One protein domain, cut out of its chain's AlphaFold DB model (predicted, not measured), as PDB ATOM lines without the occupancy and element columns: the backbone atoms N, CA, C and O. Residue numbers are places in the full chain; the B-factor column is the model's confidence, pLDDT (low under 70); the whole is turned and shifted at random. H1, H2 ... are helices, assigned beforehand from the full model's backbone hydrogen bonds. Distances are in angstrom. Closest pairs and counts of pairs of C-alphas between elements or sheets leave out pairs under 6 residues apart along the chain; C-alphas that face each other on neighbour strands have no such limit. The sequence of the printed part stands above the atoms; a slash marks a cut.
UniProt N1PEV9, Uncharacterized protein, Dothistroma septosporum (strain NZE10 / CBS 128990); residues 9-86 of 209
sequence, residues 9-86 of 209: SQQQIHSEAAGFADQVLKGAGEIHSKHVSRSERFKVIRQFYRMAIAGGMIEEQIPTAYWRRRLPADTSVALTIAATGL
ATOM      1  N   SER A   9      40.160 -46.221  13.168       84.81
ATOM      2  CA  SER A   9      40.457 -44.866  13.644       84.81
ATOM      3  C   SER A   9      40.075 -44.669  15.115       84.81
ATOM      4  O   SER A   9      40.845 -44.092  15.873       84.81
ATOM      5  N   GLN A  10      38.933 -45.201  15.559       84.81
ATOM      6  CA  GLN A  10      38.522 -45.136  16.965       84.81
ATOM      7  C   GLN A  10      39.433 -45.973  17.876       84.81
ATOM      8  O   GLN A  10      39.757 -45.537  18.979       84.81
ATOM      9  N   GLN A  11      39.879 -47.148  17.418       87.94
ATOM     10  CA  GLN A  11      40.851 -47.974  18.143       87.94
ATOM     11  C   GLN A  11      42.207 -47.269  18.269       87.94
ATOM     12  O   GLN A  11      42.809 -47.293  19.342       87.94
ATOM     13  N   GLN A  12      42.656 -46.599  17.204       84.81
ATOM     14  CA  GLN A  12      43.883 -45.810  17.212       84.81
ATOM     15  C   GLN A  12      43.795 -44.645  18.209       84.81
ATOM     16  O   GLN A  12      44.642 -44.555  19.096       84.81
ATOM     17  N   ILE A  13      42.726 -43.840  18.160       81.50
ATOM     18  CA  ILE A  13      42.480 -42.749  19.126       81.50
ATOM     19  C   ILE A  13      42.470 -43.287  20.564       81.50
ATOM     20  O   ILE A  13      43.038 -42.677  21.473       81.50
ATOM     21  N   HIS A  14      41.847 -44.447  20.790       81.75
ATOM     22  CA  HIS A  14      41.828 -45.082  22.106       81.75
ATOM     23  C   HIS A  14      43.237 -45.483  22.575       81.75
ATOM     24  O   HIS A  14      43.602 -45.208  23.719       81.75
ATOM     25  N   SER A  15      44.041 -46.097  21.700       84.62
ATOM     26  CA  SER A  15      45.421 -46.493  22.003       84.62
ATOM     27  C   SER A  15      46.318 -45.285  22.286       84.62
ATOM     28  O   SER A  15      47.083 -45.294  23.247       84.62
ATOM     29  N   GLU A  16      46.201 -44.220  21.494       83.06
ATOM     30  CA  GLU A  16      46.964 -42.980  21.674       83.06
ATOM     31  C   GLU A  16      46.561 -42.246  22.959       83.06
ATOM     32  O   GLU A  16      47.406 -41.680  23.655       83.06
ATOM     33  N   ALA A  17      45.276 -42.253  23.326       77.94
ATOM     34  CA  ALA A  17      44.811 -41.723  24.609       77.94
ATOM     35  C   ALA A  17      45.394 -42.498  25.800       77.94
ATOM     36  O   ALA A  17      45.832 -41.883  26.772       77.94
ATOM     37  N   ALA A  18      45.425 -43.832  25.714       80.88
ATOM     38  CA  ALA A  18      46.003 -44.681  26.751       80.88
ATOM     39  C   ALA A  18      47.519 -44.458  26.884       80.88
ATOM     40  O   ALA A  18      48.003 -44.217  27.988       80.88
ATOM     41  N   GLY A  19      48.245 -44.434  25.761       83.12
ATOM     42  CA  GLY A  19      49.683 -44.157  25.742       83.12
ATOM     43  C   GLY A  19      50.020 -42.790  26.338       83.12
ATOM     44  O   GLY A  19      50.914 -42.688  27.176       83.12
ATOM     45  N   PHE A  20      49.254 -41.751  25.989       80.69
ATOM     46  CA  PHE A  20      49.416 -40.430  26.594       80.69
ATOM     47  C   PHE A  20      49.167 -40.456  28.107       80.69
ATOM     48  O   PHE A  20      49.951 -39.898  28.869       80.69
ATOM     49  N   ALA A  21      48.093 -41.104  28.566       80.38
ATOM     50  CA  ALA A  21      47.783 -41.174  29.989       80.38
ATOM     51  C   ALA A  21      48.910 -41.852  30.792       80.38
ATOM     52  O   ALA A  21      49.313 -41.332  31.834       80.38
ATOM     53  N   ASP A  22      49.459 -42.950  30.274       82.19
ATOM     54  CA  ASP A  22      50.540 -43.697  30.921       82.19
ATOM     55  C   ASP A  22      51.883 -42.961  30.897       82.19
ATOM     56  O   ASP A  22      52.640 -43.033  31.866       82.19
ATOM     57  N   GLN A  23      52.198 -42.262  29.806       81.88
ATOM     58  CA  GLN A  23      53.491 -41.590  29.644       81.88
ATOM     59  C   GLN A  23      53.519 -40.201  30.274       81.88
ATOM     60  O   GLN A  23      54.538 -39.794  30.828       81.88
ATOM     61  N   VAL A  24      52.415 -39.460  30.174       78.56
ATOM     62  CA  VAL A  24      52.370 -38.043  30.543       78.56
ATOM     63  C   VAL A  24      51.777 -37.846  31.923       78.56
ATOM     64  O   VAL A  24      52.269 -37.017  32.672       78.56
ATOM     65  N   LEU A  25      50.735 -38.586  32.293       78.81
ATOM     66  CA  LEU A  25      49.955 -38.262  33.494       78.81
ATOM     67  C   LEU A  25      50.203 -39.179  34.669       78.81
ATOM     68  O   LEU A  25      49.769 -38.894  35.790       78.81
ATOM     69  N   LYS A  26      50.935 -40.259  34.432       81.75
ATOM     70  CA  LYS A  26      51.454 -41.094  35.495       81.75
ATOM     71  C   LYS A  26      52.309 -40.237  36.431       81.75
ATOM     72  O   LYS A  26      53.219 -39.533  36.008       81.75
ATOM     73  N   GLY A  27      51.960 -40.254  37.714       82.81
ATOM     74  CA  GLY A  27      52.606 -39.433  38.740       82.81
ATOM     75  C   GLY A  27      52.009 -38.033  38.935       82.81
ATOM     76  O   GLY A  27      52.329 -37.396  39.936       82.81
ATOM     77  N   ALA A  28      51.090 -37.553  38.082       87.19
ATOM     78  CA  ALA A  28      50.420 -36.266  38.315       87.19
ATOM     79  C   ALA A  28      49.666 -36.257  39.657       87.19
ATOM     80  O   ALA A  28      49.840 -35.329  40.452       87.19
ATOM     81  N   GLY A  29      48.938 -37.344  39.945       86.81
ATOM     82  CA  GLY A  29      48.267 -37.603  41.222       86.81
ATOM     83  C   GLY A  29      49.188 -37.509  42.435       86.81
ATOM     84  O   GLY A  29      48.869 -36.862  43.433       86.81
ATOM     85  N   GLU A  30      50.374 -38.103  42.339       89.88
ATOM     86  CA  GLU A  30      51.369 -38.093  43.413       89.88
ATOM     87  C   GLU A  30      51.980 -36.704  43.616       89.88
ATOM     88  O   GLU A  30      52.309 -36.327  44.738       89.88
ATOM     89  N   ILE A  31      52.124 -35.917  42.546       90.75
ATOM     90  CA  ILE A  31      52.665 -34.559  42.630       90.75
ATOM     91  C   ILE A  31      51.651 -33.616  43.271       90.75
ATOM     92  O   ILE A  31      51.984 -32.939  44.243       90.75
ATOM     93  N   HIS A  32      50.414 -33.559  42.766       89.19
ATOM     94  CA  HIS A  32      49.444 -32.594  43.293       89.19
ATOM     95  C   HIS A  32      48.913 -32.977  44.676       89.19
ATOM     96  O   HIS A  32      48.627 -32.086  45.474       89.19
ATOM     97  N   SER A  33      48.879 -34.263  45.035       91.31
ATOM     98  CA  SER A  33      48.426 -34.694  46.369       91.31
ATOM     99  C   SER A  33      49.310 -34.195  47.523       91.31
ATOM    100  O   SER A  33      48.803 -34.032  48.632       91.31
ATOM    101  N   LYS A  34      50.584 -33.854  47.265       94.94
ATOM    102  CA  LYS A  34      51.522 -33.277  48.252       94.94
ATOM    103  C   LYS A  34      51.150 -31.869  48.717       94.94
ATOM    104  O   LYS A  34      51.667 -31.402  49.728       94.94
ATOM    105  N   HIS A  35      50.276 -31.177  47.989       92.12
ATOM    106  CA  HIS A  35      49.887 -29.808  48.309       92.12
ATOM    107  C   HIS A  35      48.544 -29.767  49.033       92.12
ATOM    108  O   HIS A  35      47.613 -30.509  48.711       92.12
ATOM    109  N   VAL A  36      48.412 -28.861  50.001       90.94
ATOM    110  CA  VAL A  36      47.173 -28.701  50.778       90.94
ATOM    111  C   VAL A  36      46.187 -27.791  50.047       90.94
ATOM    112  O   VAL A  36      44.996 -28.090  49.977       90.94
ATOM    113  N   SER A  37      46.660 -26.688  49.459       91.81
ATOM    114  CA  SER A  37      45.763 -25.715  48.840       91.81
ATOM    115  C   SER A  37      45.369 -26.106  47.412       91.81
ATOM    116  O   SER A  37      46.197 -26.504  46.594       91.81
ATOM    117  N   ARG A  38      44.091 -25.902  47.060       87.31
ATOM    118  CA  ARG A  38      43.587 -26.114  45.687       87.31
ATOM    119  C   ARG A  38      44.365 -25.305  44.642       87.31
ATOM    120  O   ARG A  38      44.595 -25.788  43.540       87.31
ATOM    121  N   SER A  39      44.791 -24.088  44.995       87.12
ATOM    122  CA  SER A  39      45.568 -23.227  44.097       87.12
ATOM    123  C   SER A  39      46.947 -23.811  43.797       87.12
ATOM    124  O   SER A  39      47.383 -23.775  42.652       87.12
ATOM    125  N   GLU A  40      47.631 -24.368  44.796       90.31
ATOM    126  CA  GLU A  40      48.924 -25.022  44.584       90.31
ATOM    127  C   GLU A  40      48.768 -26.312  43.790       90.31
ATOM    128  O   GLU A  40      49.494 -26.481  42.814       90.31
ATOM    129  N   ARG A  41      47.766 -27.148  44.112       90.56
ATOM    130  CA  ARG A  41      47.436 -28.348  43.321       90.56
ATOM    131  C   ARG A  41      47.243 -28.013  41.844       90.56
ATOM    132  O   ARG A  41      47.812 -28.672  40.983       90.56
ATOM    133  N   PHE A  42      46.501 -26.945  41.557       90.38
ATOM    134  CA  PHE A  42      46.295 -26.472  40.191       90.38
ATOM    135  C   PHE A  42      47.585 -25.948  39.537       90.38
ATOM    136  O   PHE A  42      47.857 -26.223  38.373       90.38
ATOM    137  N   LYS A  43      48.423 -25.208  40.272       91.25
ATOM    138  CA  LYS A  43      49.685 -24.682  39.725       91.25
ATOM    139  C   LYS A  43      50.667 -25.792  39.360       91.25
ATOM    140  O   LYS A  43      51.328 -25.682  38.330       91.25
ATOM    141  N   VAL A  44      50.774 -26.841  40.175       93.38
ATOM    142  CA  VAL A  44      51.757 -27.912  39.937       93.38
ATOM    143  C   VAL A  44      51.369 -28.839  38.791       93.38
ATOM    144  O   VAL A  44      52.250 -29.449  38.190       93.38
ATOM    145  N   ILE A  45      50.088 -28.884  38.405       91.25
ATOM    146  CA  ILE A  45      49.678 -29.636  37.213       91.25
ATOM    147  C   ILE A  45      49.979 -28.916  35.890       91.25
ATOM    148  O   ILE A  45      49.793 -29.495  34.821       91.25
ATOM    149  N   ARG A  46      50.489 -27.674  35.932       92.25
ATOM    150  CA  ARG A  46      50.788 -26.860  34.741       92.25
ATOM    151  C   ARG A  46      51.677 -27.583  33.728       92.25
ATOM    152  O   ARG A  46      51.430 -27.479  32.533       92.25
ATOM    153  N   GLN A  47      52.689 -28.317  34.190       91.75
ATOM    154  CA  GLN A  47      53.591 -29.054  33.297       91.75
ATOM    155  C   GLN A  47      52.858 -30.149  32.504       91.75
ATOM    156  O   GLN A  47      53.092 -30.305  31.311       91.75
ATOM    157  N   PHE A  48      51.913 -30.844  33.141       90.88
ATOM    158  CA  PHE A  48      51.115 -31.889  32.505       90.88
ATOM    159  C   PHE A  48      50.126 -31.301  31.501       90.88
ATOM    160  O   PHE A  48      49.941 -31.848  30.419       90.88
ATOM    161  N   TYR A  49      49.546 -30.143  31.829       91.06
ATOM    162  CA  TYR A  49      48.692 -29.399  30.908       91.06
ATOM    163  C   TYR A  49      49.458 -28.917  29.665       91.06
ATOM    164  O   TYR A  49      48.971 -29.077  28.549       91.06
ATOM    165  N   ARG A  50      50.693 -28.421  29.831       92.12
ATOM    166  CA  ARG A  50      51.581 -28.074  28.705       92.12
ATOM    167  C   ARG A  50      51.832 -29.276  27.790       92.12
ATOM    168  O   ARG A  50      51.740 -29.150  26.574       92.12
ATOM    169  N   MET A  51      52.130 -30.442  28.362       89.75
ATOM    170  CA  MET A  51      52.337 -31.669  27.584       89.75
ATOM    171  C   MET A  51      51.060 -32.107  26.851       89.75
ATOM    172  O   MET A  51      51.142 -32.579  25.723       89.75
ATOM    173  N   ALA A  52      49.881 -31.911  27.452       87.56
ATOM    174  CA  ALA A  52      48.598 -32.175  26.798       87.56
ATOM    175  C   ALA A  52      48.341 -31.257  25.597       87.56
ATOM    176  O   ALA A  52      47.867 -31.726  24.563       87.56
ATOM    177  N   ILE A  53      48.695 -29.975  25.707       88.75
ATOM    178  CA  ILE A  53      48.613 -29.023  24.593       88.75
ATOM    179  C   ILE A  53      49.554 -29.426  23.459       88.75
ATOM    180  O   ILE A  53      49.111 -29.515  22.318       88.75
ATOM    181  N   ALA A  54      50.813 -29.745  23.773       87.81
ATOM    182  CA  ALA A  54      51.778 -30.219  22.780       87.81
ATOM    183  C   ALA A  54      51.333 -31.534  22.109       87.81
ATOM    184  O   ALA A  54      51.662 -31.788  20.955       87.81
ATOM    185  N   GLY A  55      50.561 -32.360  22.823       83.88
ATOM    186  CA  GLY A  55      49.931 -33.574  22.303       83.88
ATOM    187  C   GLY A  55      48.614 -33.355  21.547       83.88
ATOM    188  O   GLY A  55      47.931 -34.338  21.268       83.88
ATOM    189  N   GLY A  56      48.220 -32.106  21.267       84.69
ATOM    190  CA  GLY A  56      47.031 -31.769  20.474       84.69
ATOM    191  C   GLY A  56      45.691 -31.849  21.220       84.69
ATOM    192  O   GLY A  56      44.639 -31.665  20.614       84.69
ATOM    193  N   MET A  57      45.678 -32.072  22.540       83.19
ATOM    194  CA  MET A  57      44.427 -32.340  23.275       83.19
ATOM    195  C   MET A  57      43.443 -31.163  23.324       83.19
ATOM    196  O   MET A  57      42.256 -31.377  23.566       83.19
ATOM    197  N   ILE A  58      43.918 -29.926  23.137       85.38
ATOM    198  CA  ILE A  58      43.057 -28.734  23.058       85.38
ATOM    199  C   ILE A  58      42.485 -28.556  21.650       85.38
ATOM    200  O   ILE A  58      41.319 -28.193  21.515       85.38
ATOM    201  N   GLU A  59      43.266 -28.863  20.614       83.50
ATOM    202  CA  GLU A  59      42.804 -28.828  19.224       83.50
ATOM    203  C   GLU A  59      41.661 -29.823  18.996       83.50
ATOM    204  O   GLU A  59      40.651 -29.485  18.380       83.50
ATOM    205  N   GLU A  60      41.746 -31.003  19.618       81.56
ATOM    206  CA  GLU A  60      40.689 -32.021  19.590       81.56
ATOM    207  C   GLU A  60      39.351 -31.576  20.220       81.56
ATOM    208  O   GLU A  60      38.332 -32.236  20.015       81.56
ATOM    209  N   GLN A  61      39.316 -30.475  20.983       80.81
ATOM    210  CA  GLN A  61      38.073 -29.936  21.557       80.81
ATOM    211  C   GLN A  61      37.267 -29.093  20.554       80.81
ATOM    212  O   GLN A  61      36.148 -28.682  20.865       80.81
ATOM    213  N   ILE A  62      37.812 -28.804  19.367       76.56
ATOM    214  CA  ILE A  62      37.156 -27.974  18.354       76.56
ATOM    215  C   ILE A  62      36.414 -28.866  17.341       76.56
ATOM    216  O   ILE A  62      37.016 -29.814  16.836       76.56
ATOM    217  N   PRO A  63      35.136 -28.576  17.000       64.62
ATOM    218  CA  PRO A  63      34.304 -29.311  16.038       64.62
ATOM    219  C   PRO A  63      34.780 -29.269  14.573       64.62
ATOM    220  O   PRO A  63      34.071 -28.852  13.666       64.62
ATOM    221  N   THR A  64      35.986 -29.752  14.336       58.31
ATOM    222  CA  THR A  64      36.450 -30.425  13.117       58.31
ATOM    223  C   THR A  64      37.075 -31.781  13.483       58.31
ATOM    224  O   THR A  64      37.158 -32.670  12.636       58.31
ATOM    225  N   ALA A  65      37.430 -31.970  14.761       49.12
ATOM    226  CA  ALA A  65      37.906 -33.200  15.365       49.12
ATOM    227  C   ALA A  65      36.764 -33.948  16.076       49.12
ATOM    228  O   ALA A  65      35.875 -33.379  16.710       49.12
ATOM    229  N   TYR A  66      36.767 -35.270  15.943       41.28
ATOM    230  CA  TYR A  66      35.835 -36.177  16.605       41.28
ATOM    231  C   TYR A  66      35.934 -36.003  18.136       41.28
ATOM    232  O   TYR A  66      36.956 -36.342  18.723       41.28
ATOM    233  N   TRP A  67      34.870 -35.551  18.807       44.34
ATOM    234  CA  TRP A  67      34.816 -35.280  20.260       44.34
ATOM    235  C   TRP A  67      34.904 -36.529  21.173       44.34
ATOM    236  O   TRP A  67      34.353 -36.559  22.269       44.34
ATOM    237  N   ARG A  68      35.565 -37.612  20.751       49.53
ATOM    238  CA  ARG A  68      35.460 -38.944  21.378       49.53
ATOM    239  C   ARG A  68      36.796 -39.493  21.883       49.53
ATOM    240  O   ARG A  68      37.062 -40.682  21.713       49.53
ATOM    241  N   ARG A  69      37.638 -38.668  22.513       56.91
ATOM    242  CA  ARG A  69      38.843 -39.167  23.195       56.91
ATOM    243  C   ARG A  69      38.580 -39.383  24.684       56.91
ATOM    244  O   ARG A  69      37.944 -38.572  25.352       56.91
ATOM    245  N   ARG A  70      39.062 -40.516  25.202       58.06
ATOM    246  CA  ARG A  70      39.019 -40.850  26.628       58.06
ATOM    247  C   ARG A  70      39.763 -39.769  27.405       58.06
ATOM    248  O   ARG A  70      40.932 -39.508  27.124       58.06
ATOM    249  N   LEU A  71      39.082 -39.167  28.376       59.06
ATOM    250  CA  LEU A  71      39.721 -38.216  29.266       59.06
ATOM    251  C   LEU A  71      40.861 -38.903  30.039       59.06
ATOM    252  O   LEU A  71      40.753 -40.086  30.379       59.06
ATOM    253  N   PRO A  72      41.958 -38.181  30.277       59.16
ATOM    254  CA  PRO A  72      43.169 -38.780  30.797       59.16
ATOM    255  C   PRO A  72      43.068 -39.422  32.198       59.16
ATOM    256  O   PRO A  72      42.131 -39.157  32.945       59.16
ATOM    257  N   ALA A  73      44.071 -40.232  32.579       67.69
ATOM    258  CA  ALA A  73      44.078 -40.989  33.843       67.69
ATOM    259  C   ALA A  73      44.063 -40.119  35.117       67.69
ATOM    260  O   ALA A  73      43.463 -40.524  36.111       67.69
ATOM    261  N   ASP A  74      44.683 -38.933  35.102       82.38
ATOM    262  CA  ASP A  74      44.583 -37.979  36.214       82.38
ATOM    263  C   ASP A  74      43.397 -37.028  36.018       82.38
ATOM    264  O   ASP A  74      43.340 -36.254  35.057       82.38
ATOM    265  N   THR A  75      42.463 -37.054  36.969       83.94
ATOM    266  CA  THR A  75      41.230 -36.262  36.914       83.94
ATOM    267  C   THR A  75      41.487 -34.757  36.941       83.94
ATOM    268  O   THR A  75      40.729 -34.016  36.324       83.94
ATOM    269  N   SER A  76      42.535 -34.275  37.615       87.06
ATOM    270  CA  SER A  76      42.799 -32.833  37.716       87.06
ATOM    271  C   SER A  76      43.239 -32.254  36.372       87.06
ATOM    272  O   SER A  76      42.748 -31.201  35.951       87.06
ATOM    273  N   VAL A  77      44.131 -32.955  35.667       87.81
ATOM    274  CA  VAL A  77      44.575 -32.554  34.324       87.81
ATOM    275  C   VAL A  77      43.445 -32.723  33.312       87.81
ATOM    276  O   VAL A  77      43.156 -31.792  32.560       87.81
ATOM    277  N   ALA A  78      42.749 -33.862  33.351       86.12
ATOM    278  CA  ALA A  78      41.591 -34.129  32.502       86.12
ATOM    279  C   ALA A  78      40.496 -33.065  32.642       86.12
ATOM    280  O   ALA A  78      39.999 -32.552  31.641       86.12
ATOM    281  N   LEU A  79      40.157 -32.692  33.878       88.38
ATOM    282  CA  LEU A  79      39.154 -31.670  34.153       88.38
ATOM    283  C   LEU A  79      39.603 -30.292  33.663       88.38
ATOM    284  O   LEU A  79      38.774 -29.526  33.189       88.38
ATOM    285  N   THR A  80      40.899 -29.983  33.735       91.12
ATOM    286  CA  THR A  80      41.435 -28.716  33.212       91.12
ATOM    287  C   THR A  80      41.290 -28.641  31.689       91.12
ATOM    288  O   THR A  80      40.826 -27.628  31.174       91.12
ATOM    289  N   ILE A  81      41.606 -29.724  30.971       89.06
ATOM    290  CA  ILE A  81      41.423 -29.826  29.511       89.06
ATOM    291  C   ILE A  81      39.943 -29.690  29.139       89.06
ATOM    292  O   ILE A  81      39.589 -28.871  28.292       89.06
ATOM    293  N   ALA A  82      39.071 -30.445  29.815       88.12
ATOM    294  CA  ALA A  82      37.631 -30.400  29.580       88.12
ATOM    295  C   ALA A  82      37.036 -29.013  29.886       88.12
ATOM    296  O   ALA A  82      36.196 -28.520  29.137       88.12
ATOM    297  N   ALA A  83      37.491 -28.352  30.956       90.62
ATOM    298  CA  ALA A  83      37.068 -26.999  31.303       90.62
ATOM    299  C   ALA A  83      37.511 -25.968  30.253       90.62
ATOM    300  O   ALA A  83      36.722 -25.086  29.914       90.62
ATOM    301  N   THR A  84      38.724 -26.105  29.701       91.62
ATOM    302  CA  THR A  84      39.161 -25.299  28.553       91.62
ATOM    303  C   THR A  84      38.242 -25.536  27.357       91.62
ATOM    304  O   THR A  84      37.690 -24.570  26.838       91.62
ATOM    305  N   GLY A  85      37.975 -26.789  26.969       89.81
ATOM    306  CA  GLY A  85      37.038 -27.106  25.879       89.81
ATOM    307  C   GLY A  85      35.641 -26.496  26.085       89.81
ATOM    308  O   GLY A  85      35.091 -25.851  25.189       89.81
ATOM    309  N   LEU A  86      35.104 -26.585  27.307       90.62
ATOM    310  CA  LEU A  86      33.840 -25.943  27.678       90.62
ATOM    311  C   LEU A  86      33.908 -24.411  27.548       90.62
ATOM    312  O   LEU A  86      32.962 -23.786  27.073       90.62
TER     313      LEU A  86
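What this domain is: This is residues 9 to 86 of the 209 residues of an uncharacterized protein of Dothistroma septosporum (strain NZE10 / CBS 128990) (UniProt N1PEV9). A drawn-out U of helices: H1 and H2 make one arm, H3 and H4 run back as the other, and H5 packs slantwise on H4 after a long loop. The printed part has 78 residues with five named helices, H1 to H5 in order, all helix. It is compact, radius of gyration of the C-alphas 12.7 A, spanning 40 by 24 by 17 A.

Where its parts are: Find C-alpha 9 at (40.457, -44.866, 13.644); from there H1, residues 9 to 25, runs 23.0 A. Next come H2, residues 28 to 33, 8.4 A; H3, 38 to 44, 10.2 A; H4, 46 to 54, 12.5 A; and H5, 75 to 86, 15.7 A.

How they stand to each other: H1 touches H4 with residues 24 to 25 alone, closest C-alphas Leu 25 and Phe 48, 6.6 A, a shallow tilt of 28 degrees, opposite ways. H2 and H3 form a hairpin, closest C-alphas His 32 and Arg 41, 4.7 A. H5 touches H4 with residues 77 to 81 alone, closest C-alphas Val 77 and Tyr 49, 6.2 A, a steep tilt of 54 degrees. In H1 to H5 every O i to N i+4 pair is within hydrogen-bond range.

The domain as a whole: The printed part has no cut. Look for the long link at residues 55 to 74; pLDDT is under 70 at 63 to 73.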